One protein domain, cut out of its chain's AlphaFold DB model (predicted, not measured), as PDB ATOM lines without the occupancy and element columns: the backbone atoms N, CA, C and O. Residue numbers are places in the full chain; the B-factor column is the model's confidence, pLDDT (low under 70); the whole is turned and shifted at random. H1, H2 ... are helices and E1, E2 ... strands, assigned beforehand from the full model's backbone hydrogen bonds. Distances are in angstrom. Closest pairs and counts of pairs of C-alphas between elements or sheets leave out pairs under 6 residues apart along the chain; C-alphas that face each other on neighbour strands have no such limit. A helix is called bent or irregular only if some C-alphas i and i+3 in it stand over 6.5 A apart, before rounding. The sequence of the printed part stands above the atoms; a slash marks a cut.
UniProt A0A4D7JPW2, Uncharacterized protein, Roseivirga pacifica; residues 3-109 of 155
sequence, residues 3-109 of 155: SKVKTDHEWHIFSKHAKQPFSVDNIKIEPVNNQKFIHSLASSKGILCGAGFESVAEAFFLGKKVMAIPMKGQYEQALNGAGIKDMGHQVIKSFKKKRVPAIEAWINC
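Overview. This is residues 3 to 109 of the 155 residues of an uncharacterized protein of Roseivirga pacifica (UniProt A0A4D7JPW2). A small three-stranded sheet, E1, E3 and E2, makes one end of the domain, while a parallel pair, E4 and E5, lies near the middle, with H2 and H3 on one side of it and H4 on the other. H1 grazes the small sheet and comes next in the chain before E4. The 107 printed residues hold four named helices and five named strands, in the order E1 E2 E3 H1 E4 H2 E5 H3 H4; the class is mixed, helices and strands. The larger sheet, E1 E3 E2, is mixed and the other parallel. The whole is compact, with a radius of gyration of the C-alphas of 13.6 A, and spans 36 by 29 by 28 A.

Along the chain. In the larger sheet, E1 is residues 11 to 14, 10.0 A long, beginning at C-alpha 11 (-9.592, -17.292, -44.989); E3 is residues 27 to 30, 9.9 A, and E2 residues 22 to 24, 7.1 A. H1 is residues 34 to 43, 14.3 A. E4 is residues 46 to 49, 9.8 A, and E5 residues 65 to 68, 10.0 A. H2 is residues 53 to 61, 12.3 A, and H3 residues 75 to 86, 16.9 A. H4, residues 97 to 108, 17.8 A, ends at C-alpha 108 (2.693, -12.363, -50.810); it is irregular, with C-alphas 98 and 101 7.3 A apart.

Arrangement. E1 and E3 are parallel at 19 degrees, with N 13 and O 28 at 2.8 A. E2 and E3 form an antiparallel hairpin, with N 29 and O 22 at 2.8 A. H1 only grazes this sheet, with residues 34 to 41; its closest C-alphas to E1 are those of Phe 14 and Phe 37, 7.1 A. E4, H2 and E5 form a strand-helix-strand unit, two parallel neighbour strands with a helix between, its crossover right-handed; N 47 and O 65 are 2.9 A apart. The closest C-alphas of H2 and E5 are those of Ala 59 and Val 66, 6.9 A. H3 comes closest to E5 at Ala 68 and Gly 81, C-alphas 6.5 A apart, and H4 at Met 67 and Trp 106, 7.5 A. H2 is close to H1 and to H3 but not clearly touching either, for instance with the C-alphas of Phe 53 and Asn 80 7.1 A apart. In H1, H2 and H3 every O i to N i+4 pair is within hydrogen-bond range; in H4, 6 of 8.

Size, cuts and confidence. The C-alphas farthest apart, those of Gln 20 and Asp 86, are 38.0 A apart. The printed part has no cut and no long link. Residues 67 to 68 of E5 pair, parallel, with residues 90 to 91. The mean pLDDT of the printed part is 95.2, and no printed residue is under 70.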
ATOM      1  N   SER A   3      -6.719 -13.134 -37.847       88.38
ATOM      2  CA  SER A   3      -7.233 -11.752 -37.834       88.38
ATOM      3  C   SER A   3      -6.159 -10.663 -37.668       88.38
ATOM      4  O   SER A   3      -6.452  -9.481 -37.769       88.38
ATOM      5  N   LYS A   4      -4.906 -11.038 -37.370       89.38
ATOM      6  CA  LYS A   4      -3.765 -10.110 -37.304       89.38
ATOM      7  C   LYS A   4      -2.893 -10.120 -38.561       89.38
ATOM      8  O   LYS A   4      -1.947  -9.348 -38.613       89.38
ATOM      9  N   VAL A   5      -3.154 -11.026 -39.501       93.19
ATOM     10  CA  VAL A   5      -2.430 -11.137 -40.769       93.19
ATOM     11  C   VAL A   5      -3.028 -10.108 -41.719       93.19
ATOM     12  O   VAL A   5      -4.211 -10.200 -42.042       93.19
ATOM     13  N   LYS A   6      -2.233  -9.131 -42.156       90.25
ATOM     14  CA  LYS A   6      -2.683  -8.133 -43.132       90.25
ATOM     15  C   LYS A   6      -2.717  -8.767 -44.519       90.25
ATOM     16  O   LYS A   6      -1.685  -9.184 -45.035       90.25
ATOM     17  N   THR A   7      -3.906  -8.872 -45.097       91.94
ATOM     18  CA  THR A   7      -4.128  -9.484 -46.410       91.94
ATOM     19  C   THR A   7      -5.463  -9.010 -46.978       91.94
ATOM     20  O   THR A   7      -6.396  -8.751 -46.220       91.94
ATOM     21  N   ASP A   8      -5.549  -8.905 -48.300       92.50
ATOM     22  CA  ASP A   8      -6.788  -8.696 -49.060       92.50
ATOM     23  C   ASP A   8      -7.522 -10.021 -49.349       92.50
ATOM     24  O   ASP A   8      -8.609 -10.034 -49.923       92.50
ATOM     25  N   HIS A   9      -6.937 -11.154 -48.954       92.88
ATOM     26  CA  HIS A   9      -7.528 -12.476 -49.121       92.88
ATOM     27  C   HIS A   9      -8.450 -12.872 -47.964       92.88
ATOM     28  O   HIS A   9      -8.249 -12.512 -46.801       92.88
ATOM     29  N   GLU A  10      -9.422 -13.716 -48.295       95.88
ATOM     30  CA  GLU A  10     -10.322 -14.354 -47.343       95.88
ATOM     31  C   GLU A  10      -9.762 -15.705 -46.869       95.88
ATOM     32  O   GLU A  10      -9.230 -16.492 -47.653       95.88
ATOM     33  N   TRP A  11      -9.905 -15.993 -45.577       97.38
ATOM     34  CA  TRP A  11      -9.592 -17.292 -44.989       97.38
ATOM     35  C   TRP A  11     -10.836 -18.162 -44.936       97.38
ATOM     36  O   TRP A  11     -11.848 -17.754 -44.374       97.38
ATOM     37  N   HIS A  12     -10.747 -19.386 -45.449       97.69
ATOM     38  CA  HIS A  12     -11.782 -20.406 -45.273       97.69
ATOM     39  C   HIS A  12     -11.268 -21.455 -44.295       97.69
ATOM     40  O   HIS A  12     -10.215 -22.056 -44.513       97.69
ATOM     41  N   ILE A  13     -11.986 -21.657 -43.194       97.06
ATOM     42  CA  ILE A  13     -11.602 -22.582 -42.128       97.06
ATOM     43  C   ILE A  13     -12.711 -23.605 -41.937       97.06
ATOM     44  O   ILE A  13     -13.831 -23.259 -41.574       97.06
ATOM     45  N   PHE A  14     -12.367 -24.878 -42.090       96.88
ATOM     46  CA  PHE A  14     -13.264 -25.995 -41.818       96.88
ATOM     47  C   PHE A  14     -12.920 -26.576 -40.449       96.88
ATOM     48  O   PHE A  14     -11.809 -27.060 -40.231       96.88
ATOM     49  N   SER A  15     -13.844 -26.482 -39.495       95.50
ATOM     50  CA  SER A  15     -13.588 -26.813 -38.093       95.50
ATOM     51  C   SER A  15     -14.637 -27.759 -37.537       95.50
ATOM     52  O   SER A  15     -15.830 -27.471 -37.566       95.50
ATOM     53  N   LYS A  16     -14.189 -28.851 -36.903       95.25
ATOM     54  CA  LYS A  16     -15.075 -29.776 -36.172       95.25
ATOM     55  C   LYS A  16     -15.756 -29.132 -34.958       95.25
ATOM     56  O   LYS A  16     -16.678 -29.704 -34.391       95.25
ATOM     57  N   HIS A  17     -15.264 -27.969 -34.528       96.31
ATOM     58  CA  HIS A  17     -15.809 -27.218 -33.401       96.31
ATOM     59  C   HIS A  17     -16.896 -26.222 -33.828       96.31
ATOM     60  O   HIS A  17     -17.612 -25.706 -32.972       96.31
ATOM     61  N   ALA A  18     -17.032 -25.947 -35.130       96.25
ATOM     62  CA  ALA A  18     -18.103 -25.117 -35.656       96.25
ATOM     63  C   ALA A  18     -19.363 -25.969 -35.840       96.25
ATOM     64  O   ALA A  18     -19.356 -26.949 -36.582       96.25
ATOM     65  N   LYS A  19     -20.448 -25.597 -35.154       95.94
ATOM     66  CA  LYS A  19     -21.759 -26.251 -35.309       95.94
ATOM     67  C   LYS A  19     -22.576 -25.658 -36.455       95.94
ATOM     68  O   LYS A  19     -23.412 -26.345 -37.019       95.94
ATOM     69  N   GLN A  20     -22.341 -24.386 -36.762       96.94
ATOM     70  CA  GLN A  20     -22.992 -23.638 -37.831       96.94
ATOM     71  C   GLN A  20     -21.954 -22.742 -38.517       96.94
ATOM     72  O   GLN A  20     -20.953 -22.406 -37.872       96.94
ATOM     73  N   PRO A  21     -22.157 -22.364 -39.789       97.50
ATOM     74  CA  PRO A  21     -21.277 -21.430 -40.478       97.50
ATOM     75  C   PRO A  21     -21.341 -20.036 -39.848       97.50
ATOM     76  O   PRO A  21     -22.418 -19.562 -39.487       97.50
ATOM     77  N   PHE A  22     -20.200 -19.360 -39.733       97.56
ATOM     78  CA  PHE A  22     -20.130 -17.965 -39.289       97.56
ATOM     79  C   PHE A  22     -18.886 -17.269 -39.845       97.56
ATOM     80  O   PHE A  22     -17.949 -17.920 -40.304       97.56
ATOM     81  N   SER A  23     -18.879 -15.935 -39.817       96.31
ATOM     82  CA  SER A  23     -17.752 -15.129 -40.297       96.31
ATOM     83  C   SER A  23     -17.314 -14.111 -39.254       96.31
ATOM     84  O   SER A  23     -18.140 -13.587 -38.509       96.31
ATOM     85  N   VAL A  24     -16.011 -13.840 -39.209       94.44
ATOM     86  CA  VAL A  24     -15.399 -12.786 -38.392       94.44
ATOM     87  C   VAL A  24     -14.303 -12.137 -39.227       94.44
ATOM     88  O   VAL A  24     -13.365 -12.821 -39.637       94.44
ATOM     89  N   ASP A  25     -14.411 -10.835 -39.477       93.19
ATOM     90  CA  ASP A  25     -13.520 -10.095 -40.377       93.19
ATOM     91  C   ASP A  25     -13.429 -10.772 -41.765       93.19
ATOM     92  O   ASP A  25     -14.446 -11.079 -42.384       93.19
ATOM     93  N   ASN A  26     -12.217 -11.055 -42.248       94.88
ATOM     94  CA  ASN A  26     -11.943 -11.777 -43.491       94.88
ATOM     95  C   ASN A  26     -11.867 -13.305 -43.306       94.88
ATOM     96  O   ASN A  26     -11.188 -13.985 -44.075       94.88
ATOM     97  N   ILE A  27     -12.483 -13.859 -42.259       97.06
ATOM     98  CA  ILE A  27     -12.420 -15.285 -41.932       97.06
ATOM     99  C   ILE A  27     -13.823 -15.881 -41.989       97.06
ATOM    100  O   ILE A  27     -14.671 -15.564 -41.157       97.06
ATOM    101  N   LYS A  28     -14.032 -16.813 -42.918       97.44
ATOM    102  CA  LYS A  28     -15.202 -17.691 -42.985       97.44
ATOM    103  C   LYS A  28     -14.899 -19.005 -42.280       97.44
ATOM    104  O   LYS A  28     -13.904 -19.665 -42.581       97.44
ATOM    105  N   ILE A  29     -15.758 -19.388 -41.344       97.88
ATOM    106  CA  ILE A  29     -15.649 -20.632 -40.585       97.88
ATOM    107  C   ILE A  29     -16.867 -21.496 -40.896       97.88
ATOM    108  O   ILE A  29     -18.008 -21.066 -40.744       97.88
ATOM    109  N   GLU A  30     -16.611 -22.729 -41.307       97.88
ATOM    110  CA  GLU A  30     -17.603 -23.728 -41.698       97.88
ATOM    111  C   GLU A  30     -17.428 -24.998 -40.839       97.88
ATOM    112  O   GLU A  30     -16.299 -25.334 -40.449       97.88
ATOM    113  N   PRO A  31     -18.508 -25.743 -40.542       97.75
ATOM    114  CA  PRO A  31     -18.399 -27.126 -40.085       97.75
ATOM    115  C   PRO A  31     -17.606 -27.980 -41.087       97.75
ATOM    116  O   PRO A  31     -17.534 -27.659 -42.275       97.75
ATOM    117  N   VAL A  32     -17.019 -29.089 -40.629       96.75
ATOM    118  CA  VAL A  32     -16.295 -30.010 -41.525       96.75
ATOM    119  C   VAL A  32     -17.236 -30.512 -42.618       96.75
ATOM    120  O   VAL A  32     -18.255 -31.138 -42.336       96.75
ATOM    121  N   ASN A  33     -16.876 -30.240 -43.869       96.94
ATOM    122  CA  ASN A  33     -17.619 -30.667 -45.043       96.94
ATOM    123  C   ASN A  33     -16.644 -30.876 -46.206       96.94
ATOM    124  O   ASN A  33     -15.976 -29.932 -46.626       96.94
ATOM    125  N   ASN A  34     -16.575 -32.104 -46.723       94.12
ATOM    126  CA  ASN A  34     -15.578 -32.473 -47.726       94.12
ATOM    127  C   ASN A  34     -15.784 -31.743 -49.062       94.12
ATOM    128  O   ASN A  34     -14.853 -31.169 -49.614       94.12
ATOM    129  N   GLN A  35     -17.023 -31.693 -49.558       96.12
ATOM    130  CA  GLN A  35     -17.331 -31.056 -50.844       96.12
ATOM    131  C   GLN A  35     -17.025 -29.555 -50.823       96.12
ATOM    132  O   GLN A  35     -16.376 -29.038 -51.733       96.12
ATOM    133  N   LYS A  36     -17.445 -28.857 -49.759       97.06
ATOM    134  CA  LYS A  36     -17.130 -27.436 -49.582       97.06
ATOM    135  C   LYS A  36     -15.623 -27.204 -49.442       97.06
ATOM    136  O   LYS A  36     -15.119 -26.227 -49.992       97.06
ATOM    137  N   PHE A  37     -14.911 -28.087 -48.739       96.62
ATOM    138  CA  PHE A  37     -13.458 -27.997 -48.589       96.62
ATOM    139  C   PHE A  37     -12.742 -28.129 -49.933       96.62
ATOM    140  O   PHE A  37     -11.957 -27.250 -50.276       96.62
ATOM    141  N   ILE A  38     -13.056 -29.160 -50.723       95.38
ATOM    142  CA  ILE A  38     -12.449 -29.379 -52.044       95.38
ATOM    143  C   ILE A  38     -12.727 -28.187 -52.969       95.38
ATOM    144  O   ILE A  38     -11.817 -27.684 -53.629       95.38
ATOM    145  N   HIS A  39     -13.961 -27.671 -52.980       96.69
ATOM    146  CA  HIS A  39     -14.311 -26.493 -53.775       96.69
ATOM    147  C   HIS A  39     -13.543 -25.231 -53.331       96.69
ATOM    148  O   HIS A  39     -13.033 -24.471 -54.160       96.69
ATOM    149  N   SER A  40     -13.416 -25.024 -52.017       97.62
ATOM    150  CA  SER A  40     -12.618 -23.937 -51.442       97.62
ATOM    151  C   SER A  40     -11.137 -24.082 -51.810       97.62
ATOM    152  O   SER A  40     -10.527 -23.137 -52.306       97.62
ATOM    153  N   LEU A  41     -10.561 -25.282 -51.691       96.81
ATOM    154  CA  LEU A  41      -9.176 -25.557 -52.066       96.81
ATOM    155  C   LEU A  41      -8.930 -25.284 -53.558       96.81
ATOM    156  O   LEU A  41      -7.971 -24.586 -53.901       96.81
ATOM    157  N   ALA A  42      -9.817 -25.757 -54.437       95.75
ATOM    158  CA  ALA A  42      -9.727 -25.562 -55.882       95.75
ATOM    159  C   ALA A  42      -9.757 -24.081 -56.291       95.75
ATOM    160  O   ALA A  42      -8.990 -23.670 -57.167       95.75
ATOM    161  N   SER A  43     -10.574 -23.260 -55.628       95.75
ATOM    162  CA  SER A  43     -10.678 -21.814 -55.887       95.75
ATOM    163  C   SER A  43      -9.640 -20.965 -55.133       95.75
ATOM    164  O   SER A  43      -9.380 -19.823 -55.513       95.75
ATOM    165  N   SER A  44      -8.990 -21.518 -54.106       96.12
ATOM    166  CA  SER A  44      -8.030 -20.795 -53.267       96.12
ATOM    167  C   SER A  44      -6.724 -20.430 -53.984       96.12
ATOM    168  O   SER A  44      -6.344 -21.003 -55.011       96.12
ATOM    169  N   LYS A  45      -5.975 -19.494 -53.388       94.62
ATOM    170  CA  LYS A  45      -4.587 -19.199 -53.775       94.62
ATOM    171  C   LYS A  45      -3.573 -20.148 -53.133       94.62
ATOM    172  O   LYS A  45      -2.460 -20.250 -53.640       94.62
ATOM    173  N   GLY A  46      -3.918 -20.802 -52.026       95.75
ATOM    174  CA  GLY A  46      -3.006 -21.607 -51.219       95.75
ATOM    175  C   GLY A  46      -3.673 -22.189 -49.979       95.75
ATOM    176  O   GLY A  46      -4.752 -21.747 -49.590       95.75
ATOM    177  N   ILE A  47      -3.000 -23.144 -49.338       97.12
ATOM    178  CA  ILE A  47      -3.478 -23.827 -48.134       97.12
ATOM    179  C   ILE A  47      -2.459 -23.735 -46.993       97.12
ATOM    180  O   ILE A  47      -1.260 -23.935 -47.189       97.12
ATOM    181  N   LEU A  48      -2.959 -23.468 -45.783       97.19
ATOM    182  CA  LEU A  48      -2.226 -23.621 -44.528       97.19
ATOM    183  C   LEU A  48      -2.772 -24.854 -43.794       97.19
ATOM    184  O   LEU A  48      -3.925 -24.849 -43.371       97.19
ATOM    185  N   CYS A  49      -1.977 -25.919 -43.660       96.69
ATOM    186  CA  CYS A  49      -2.457 -27.223 -43.176       96.69
ATOM    187  C   CYS A  49      -1.472 -27.935 -42.236       96.69
ATOM    188  O   CYS A  49      -0.356 -27.480 -42.007       96.69
ATOM    189  N   GLY A  50      -1.879 -29.078 -41.678       95.94
ATOM    190  CA  GLY A  50      -1.074 -29.880 -40.747       95.94
ATOM    191  C   GLY A  50      -0.038 -30.819 -41.382       95.94
ATOM    192  O   GLY A  50       0.452 -31.698 -40.691       95.94
ATOM    193  N   ALA A  51       0.272 -30.686 -42.678       95.06
ATOM    194  CA  ALA A  51       1.063 -31.665 -43.449       95.06
ATOM    195  C   ALA A  51       0.417 -33.066 -43.584       95.06
ATOM    196  O   ALA A  51       1.117 -34.078 -43.653       95.06
ATOM    197  N   GLY A  52      -0.917 -33.149 -43.600       94.38
ATOM    198  CA  GLY A  52      -1.623 -34.397 -43.916       94.38
ATOM    199  C   GLY A  52      -1.434 -34.791 -45.384       94.38
ATOM    200  O   GLY A  52      -1.352 -33.910 -46.235       94.38
ATOM    201  N   PHE A  53      -1.373 -36.094 -45.665       92.12
ATOM    202  CA  PHE A  53      -1.080 -36.627 -47.000       92.12
ATOM    203  C   PHE A  53      -2.040 -36.100 -48.081       92.12
ATOM    204  O   PHE A  53      -1.600 -35.446 -49.022       92.12
ATOM    205  N   GLU A  54      -3.344 -36.317 -47.902       93.69
ATOM    206  CA  GLU A  54      -4.376 -36.014 -48.903       93.69
ATOM    207  C   GLU A  54      -4.419 -34.526 -49.270       93.69
ATOM    208  O   GLU A  54      -4.154 -34.161 -50.413       93.69
ATOM    209  N   SER A  55      -4.633 -33.635 -48.295       93.25
ATOM    210  CA  SER A  55      -4.757 -32.198 -48.584       93.25
ATOM    211  C   SER A  55      -3.485 -31.581 -49.172       93.25
ATOM    212  O   SER A  55      -3.562 -30.600 -49.909       93.25
ATOM    213  N   VAL A  56      -2.305 -32.108 -48.826       95.12
ATOM    214  CA  VAL A  56      -1.035 -31.652 -49.409       95.12
ATOM    215  C   VAL A  56      -0.914 -32.126 -50.856       95.12
ATOM    216  O   VAL A  56      -0.569 -31.321 -51.721       95.12
ATOM    217  N   ALA A  57      -1.235 -33.392 -51.132       93.69
ATOM    218  CA  ALA A  57      -1.210 -33.948 -52.480       93.69
ATOM    219  C   ALA A  57      -2.186 -33.215 -53.417       93.69
ATOM    220  O   ALA A  57      -1.785 -32.780 -54.497       93.69
ATOM    221  N   GLU A  58      -3.430 -32.989 -52.983       94.06
ATOM    222  CA  GLU A  58      -4.425 -32.234 -53.753       94.06
ATOM    223  C   GLU A  58      -3.973 -30.798 -54.030       94.06
ATOM    224  O   GLU A  58      -4.087 -30.303 -55.154       94.06
ATOM    225  N   ALA A  59      -3.413 -30.123 -53.023       95.00
ATOM    226  CA  ALA A  59      -2.905 -28.769 -53.184       95.00
ATOM    227  C   ALA A  59      -1.780 -28.705 -54.228       95.00
ATOM    228  O   ALA A  59      -1.792 -27.809 -55.073       95.00
ATOM    229  N   PHE A  60      -0.845 -29.659 -54.220       94.00
ATOM    230  CA  PHE A  60       0.213 -29.719 -55.231       94.00
ATOM    231  C   PHE A  60      -0.315 -30.042 -56.623       94.00
ATOM    232  O   PHE A  60       0.067 -29.369 -57.582       94.00
ATOM    233  N   PHE A  61      -1.245 -30.989 -56.741       92.88
ATOM    234  CA  PHE A  61      -1.894 -31.313 -58.012       92.88
ATOM    235  C   PHE A  61      -2.569 -30.082 -58.647       92.88
ATOM    236  O   PHE A  61      -2.467 -29.826 -59.855       92.88
ATOM    237  N   LEU A  62      -3.201 -29.261 -57.807       92.69
ATOM    238  CA  LEU A  62      -3.867 -28.016 -58.183       92.69
ATOM    239  C   LEU A  62      -2.913 -26.809 -58.315       92.69
ATOM    240  O   LEU A  62      -3.379 -25.691 -58.550       92.69
ATOM    241  N   GLY A  63      -1.597 -26.999 -58.157       92.62
ATOM    242  CA  GLY A  63      -0.589 -25.937 -58.266       92.62
ATOM    243  C   GLY A  63      -0.700 -24.857 -57.184       92.62
ATOM    244  O   GLY A  63      -0.390 -23.691 -57.426       92.62
ATOM    245  N   LYS A  64      -1.204 -25.208 -55.999       93.88
ATOM    246  CA  LYS A  64      -1.417 -24.278 -54.885       93.88
ATOM    247  C   LYS A  64      -0.144 -24.115 -54.062       93.88
ATOM    248  O   LYS A  64       0.608 -25.064 -53.842       93.88
ATOM    249  N   LYS A  65       0.071 -22.916 -53.507       94.25
ATOM    250  CA  LYS A  65       1.096 -22.741 -52.468       94.25
ATOM    251  C   LYS A  65       0.658 -23.440 -51.183       94.25
ATOM    252  O   LYS A  65      -0.451 -23.235 -50.697       94.25
ATOM    253  N   VAL A  66       1.557 -24.232 -50.618       96.31
ATOM    254  CA  VAL A  66       1.380 -24.907 -49.330       96.31
ATOM    255  C   VAL A  66       2.211 -24.208 -48.253       96.31
ATOM    256  O   VAL A  66       3.374 -23.867 -48.481       96.31
ATOM    257  N   MET A  67       1.610 -23.983 -47.086       97.44
ATOM    258  CA  MET A  67       2.314 -23.772 -45.821       97.44
ATOM    259  C   MET A  67       1.889 -24.862 -44.840       97.44
ATOM    260  O   MET A  67       0.702 -25.039 -44.583       97.44
ATOM    261  N   ALA A  68       2.846 -25.570 -44.248       97.56
ATOM    262  CA  ALA A  68       2.547 -26.676 -43.349       97.56
ATOM    263  C   ALA A  68       2.938 -26.411 -41.889       97.56
ATOM    264  O   ALA A  68       3.930 -25.742 -41.594       97.56
ATOM    265  N   ILE A  69       2.160 -26.987 -40.971       97.19
ATOM    266  CA  ILE A  69       2.388 -26.990 -39.523       97.19
ATOM    267  C   ILE A  69       2.261 -28.427 -38.999       97.19
ATOM    268  O   ILE A  69       1.211 -28.784 -38.462       97.19
ATOM    269  N   PRO A  70       3.301 -29.267 -39.149       96.75
ATOM    270  CA  PRO A  70       3.270 -30.644 -38.666       96.75
ATOM    271  C   PRO A  70       2.939 -30.720 -37.174       96.75
ATOM    272  O   PRO A  70       3.480 -29.955 -36.364       96.75
ATOM    273  N   MET A  71       2.066 -31.650 -36.792       94.94
ATOM    274  CA  MET A  71       1.727 -31.867 -35.390       94.94
ATOM    275  C   MET A  71       2.876 -32.568 -34.659       94.94
ATOM    276  O   MET A  71       3.507 -33.496 -35.164       94.94
ATOM    277  N   LYS A  72       3.153 -32.134 -33.425       93.75
ATOM    278  CA  LYS A  72       4.191 -32.753 -32.592       93.75
ATOM    279  C   LYS A  72       3.839 -34.220 -32.326       93.75
ATOM    280  O   LYS A  72       2.723 -34.512 -31.912       93.75
ATOM    281  N   GLY A  73       4.810 -35.113 -32.516       94.31
ATOM    282  CA  GLY A  73       4.642 -36.552 -32.296       94.31
ATOM    283  C   GLY A  73       4.016 -37.308 -33.470       94.31
ATOM    284  O   GLY A  73       3.936 -38.527 -33.404       94.31
ATOM    285  N   GLN A  74       3.619 -36.624 -34.549       96.38
ATOM    286  CA  GLN A  74       3.128 -37.270 -35.766       96.38
ATOM    287  C   GLN A  74       4.285 -37.462 -36.749       96.38
ATOM    288  O   GLN A  74       4.660 -36.537 -37.470       96.38
ATOM    289  N   TYR A  75       4.872 -38.661 -36.743       96.19
ATOM    290  CA  TYR A  75       6.042 -38.989 -37.565       96.19
ATOM    291  C   TYR A  75       5.787 -38.758 -39.062       96.19
ATOM    292  O   TYR A  75       6.559 -38.061 -39.716       96.19
ATOM    293  N   GLU A  76       4.660 -39.241 -39.585       96.06
ATOM    294  CA  GLU A  76       4.316 -39.104 -41.007       96.06
ATOM    295  C   GLU A  76       4.145 -37.640 -41.432       96.06
ATOM    296  O   GLU A  76       4.631 -37.234 -42.483       96.06
ATOM    297  N   GLN A  77       3.539 -36.798 -40.590       97.38
ATOM    298  CA  GLN A  77       3.432 -35.363 -40.876       97.38
ATOM    299  C   GLN A  77       4.793 -34.664 -40.841       97.38
ATOM    300  O   GLN A  77       4.998 -33.683 -41.558       97.38
ATOM    301  N   ALA A  78       5.733 -35.144 -40.021       96.38
ATOM    302  CA  ALA A  78       7.098 -34.635 -40.023       96.38
ATOM    303  C   ALA A  78       7.831 -35.003 -41.325       96.38
ATOM    304  O   ALA A  78       8.493 -34.136 -41.895       96.38
ATOM    305  N   LEU A  79       7.656 -36.235 -41.823       97.00
ATOM    306  CA  LEU A  79       8.180 -36.666 -43.125       97.00
ATOM    307  C   LEU A  79       7.580 -35.854 -44.275       97.00
ATOM    308  O   LEU A  79       8.318 -35.292 -45.082       97.00
ATOM    309  N   ASN A  80       6.254 -35.701 -44.300       96.94
ATOM    310  CA  ASN A  80       5.579 -34.859 -45.286       96.94
ATOM    311  C   ASN A  80       6.079 -33.412 -45.200       96.94
ATOM    312  O   ASN A  80       6.347 -32.788 -46.218       96.94
ATOM    313  N   GLY A  81       6.266 -32.885 -43.987       96.88
ATOM    314  CA  GLY A  81       6.855 -31.567 -43.762       96.88
ATOM    315  C   GLY A  81       8.263 -31.427 -44.349       96.88
ATOM    316  O   GLY A  81       8.566 -30.394 -44.942       96.88
ATOM    317  N   ALA A  82       9.115 -32.447 -44.227       96.56
ATOM    318  CA  ALA A  82      10.431 -32.444 -44.864       96.56
ATOM    319  C   ALA A  82      10.303 -32.371 -46.396       96.56
ATOM    320  O   ALA A  82      10.852 -31.452 -46.997       96.56
ATOM    321  N   GLY A  83       9.468 -33.222 -47.003       95.12
ATOM    322  CA  GLY A  83       9.227 -33.195 -48.451       95.12
ATOM    323  C   GLY A  83       8.632 -31.873 -48.952       95.12
ATOM    324  O   GLY A  83       9.060 -31.344 -49.972       95.12
ATOM    325  N   ILE A  84       7.691 -31.277 -48.210       95.19
ATOM    326  CA  ILE A  84       7.132 -29.945 -48.508       95.19
ATOM    327  C   ILE A  84       8.251 -28.898 -48.553       95.19
ATOM    328  O   ILE A  84       8.284 -28.067 -49.460       95.19
ATOM    329  N   LYS A  85       9.188 -28.942 -47.599       94.62
ATOM    330  CA  LYS A  85      10.333 -28.029 -47.572       94.62
ATOM    331  C   LYS A  85      11.275 -28.258 -48.759       94.62
ATOM    332  O   LYS A  85      11.719 -27.279 -49.352       94.62
ATOM    333  N   ASP A  86      11.536 -29.513 -49.116       93.44
ATOM    334  CA  ASP A  86      12.397 -29.876 -50.251       93.44
ATOM    335  C   ASP A  86      11.796 -29.427 -51.593       93.44
ATOM    336  O   ASP A  86      12.522 -29.030 -52.499       93.44
ATOM    337  N   MET A  87      10.463 -29.373 -51.689       90.00
ATOM    338  CA  MET A  87       9.733 -28.794 -52.825       90.00
ATOM    339  C   MET A  87       9.675 -27.252 -52.813       90.00
ATOM    340  O   MET A  87       8.971 -26.653 -53.621       90.00
ATOM    341  N   GLY A  88      10.382 -26.580 -51.898       90.06
ATOM    342  CA  GLY A  88      10.460 -25.116 -51.834       90.06
ATOM    343  C   GLY A  88       9.280 -24.434 -51.130       90.06
ATOM    344  O   GLY A  88       9.159 -23.209 -51.163       90.06
ATOM    345  N   HIS A  89       8.412 -25.199 -50.467       93.44
ATOM    346  CA  HIS A  89       7.282 -24.665 -49.712       93.44
ATOM    347  C   HIS A  89       7.632 -24.396 -48.241       93.44
ATOM    348  O   HIS A  89       8.637 -24.858 -47.699       93.44
ATOM    349  N   GLN A  90       6.792 -23.611 -47.561       94.94
ATOM    350  CA  GLN A  90       7.085 -23.167 -46.199       94.94
ATOM    351  C   GLN A  90       6.555 -24.138 -45.143       94.94
ATOM    352  O   GLN A  90       5.407 -24.572 -45.188       94.94
ATOM    353  N   VAL A  91       7.367 -24.407 -44.118       96.88
ATOM    354  CA  VAL A  91       6.966 -25.208 -42.955       96.88
ATOM    355  C   VAL A  91       7.273 -24.444 -41.674       96.88
ATOM    356  O   VAL A  91       8.416 -24.059 -41.419       96.88
ATOM    357  N   ILE A  92       6.257 -24.231 -40.836       96.88
ATOM    358  CA  ILE A  92       6.402 -23.567 -39.537       96.88
ATOM    359  C   ILE A  92       6.118 -24.536 -38.392       96.88
ATOM    360  O   ILE A  92       5.238 -25.380 -38.450       96.88
ATOM    361  N   LYS A  93       6.846 -24.380 -37.285       93.50
ATOM    362  CA  LYS A  93       6.769 -25.311 -36.140       93.50
ATOM    363  C   LYS A  93       5.537 -25.128 -35.239       93.50
ATOM    364  O   LYS A  93       5.340 -25.909 -34.317       93.50
ATOM    365  N   SER A  94       4.786 -24.030 -35.383       94.19
ATOM    366  CA  SER A  94       3.661 -23.717 -34.486       94.19
ATOM    367  C   SER A  94       2.782 -22.591 -35.020       94.19
ATOM    368  O   SER A  94       3.317 -21.587 -35.493       94.19
ATOM    369  N   PHE A  95       1.480 -22.658 -34.769       93.56
ATOM    370  CA  PHE A  95       0.527 -21.589 -35.067       93.56
ATOM    371  C   PHE A  95       0.459 -20.555 -33.925       93.56
ATOM    372  O   PHE A  95      -0.347 -20.658 -33.003       93.56
ATOM    373  N   LYS A  96       1.384 -19.584 -33.914       94.50
ATOM    374  CA  LYS A  96       1.508 -18.552 -32.860       94.50
ATOM    375  C   LYS A  96       1.650 -17.160 -33.473       94.50
ATOM    376  O   LYS A  96       2.182 -17.033 -34.568       94.50
ATOM    377  N   LYS A  97       1.292 -16.104 -32.725       94.50
ATOM    378  CA  LYS A  97       1.363 -14.692 -33.178       94.50
ATOM    379  C   LYS A  97       2.730 -14.298 -33.762       94.50
ATOM    380  O   LYS A  97       2.777 -13.596 -34.759       94.50
ATOM    381  N   LYS A  98       3.836 -14.822 -33.218       95.12
ATOM    382  CA  LYS A  98       5.195 -14.588 -33.746       95.12
ATOM    383  C   LYS A  98       5.432 -15.093 -35.178       95.12
ATOM    384  O   LYS A  98       6.484 -14.835 -35.745       95.12
ATOM    385  N   ARG A  99       4.509 -15.882 -35.735       96.12
ATOM    386  CA  ARG A  99       4.558 -16.380 -37.116       96.12
ATOM    387  C   ARG A  99       3.760 -15.523 -38.093       96.12
ATOM    388  O   ARG A  99       3.827 -15.819 -39.275       96.12
ATOM    389  N   VAL A 100       3.064 -14.478 -37.635       95.94
ATOM    390  CA  VAL A 100       2.320 -13.564 -38.520       95.94
ATOM    391  C   VAL A 100       3.198 -13.047 -39.671       95.94
ATOM    392  O   VAL A 100       2.787 -13.266 -40.805       95.94
ATOM    393  N   PRO A 101       4.436 -12.555 -39.448       95.31
ATOM    394  CA  PRO A 101       5.281 -12.096 -40.557       95.31
ATOM    395  C   PRO A 101       5.614 -13.193 -41.578       95.31
ATOM    396  O   PRO A 101       5.679 -12.936 -42.773       95.31
ATOM    397  N   ALA A 102       5.794 -14.439 -41.125       95.69
ATOM    398  CA  ALA A 102       6.057 -15.567 -42.021       95.69
ATOM    399  C   ALA A 102       4.818 -15.930 -42.859       95.69
ATOM    400  O   ALA A 102       4.943 -16.250 -44.036       95.69
ATOM    401  N   ILE A 103       3.623 -15.853 -42.264       96.50
ATOM    402  CA  ILE A 103       2.356 -16.082 -42.971       96.50
ATOM    403  C   ILE A 103       2.108 -14.968 -43.993       96.50
ATOM    404  O   ILE A 103       1.743 -15.266 -45.124       96.50
ATOM    405  N   GLU A 104       2.357 -13.706 -43.635       95.94
ATOM    406  CA  GLU A 104       2.252 -12.564 -44.557       95.94
ATOM    407  C   GLU A 104       3.234 -12.703 -45.728       95.94
ATOM    408  O   GLU A 104       2.841 -12.567 -46.885       95.94
ATOM    409  N   ALA A 105       4.492 -13.061 -45.456       94.44
ATOM    410  CA  ALA A 105       5.479 -13.320 -46.502       94.44
ATOM    411  C   ALA A 105       5.054 -14.469 -47.431       94.44
ATOM    412  O   ALA A 105       5.205 -14.374 -48.645       94.44
ATOM    413  N   TRP A 106       4.490 -15.549 -46.885       95.81
ATOM    414  CA  TRP A 106       3.960 -16.664 -47.674       95.81
ATOM    415  C   TRP A 106       2.749 -16.279 -48.529       95.81
ATOM    416  O   TRP A 106       2.645 -16.704 -49.680       95.81
ATOM    417  N   ILE A 107       1.845 -15.453 -48.001       95.06
ATOM    418  CA  ILE A 107       0.705 -14.923 -48.757       95.06
ATOM    419  C   ILE A 107       1.188 -14.100 -49.951       95.06
ATOM    420  O   ILE A 107       0.690 -14.307 -51.054       95.06
ATOM    421  N   ASN A 108       2.183 -13.240 -49.755       93.19
ATOM    422  CA  ASN A 108       2.693 -12.363 -50.810       93.19
ATOM    423  C   ASN A 108       3.698 -13.047 -51.750       93.19
ATOM    424  O   ASN A 108       4.070 -12.483 -52.776       93.19
ATOM    425  N   CYS A 109       4.132 -14.266 -51.426       90.19
ATOM    426  CA  CYS A 109       5.003 -15.051 -52.289       90.19
ATOM    427  C   CYS A 109       4.232 -15.521 -53.540       90.19
ATOM    428  O   CYS A 109       3.090 -16.000 -53.407       90.19
TER     429      CYS A 109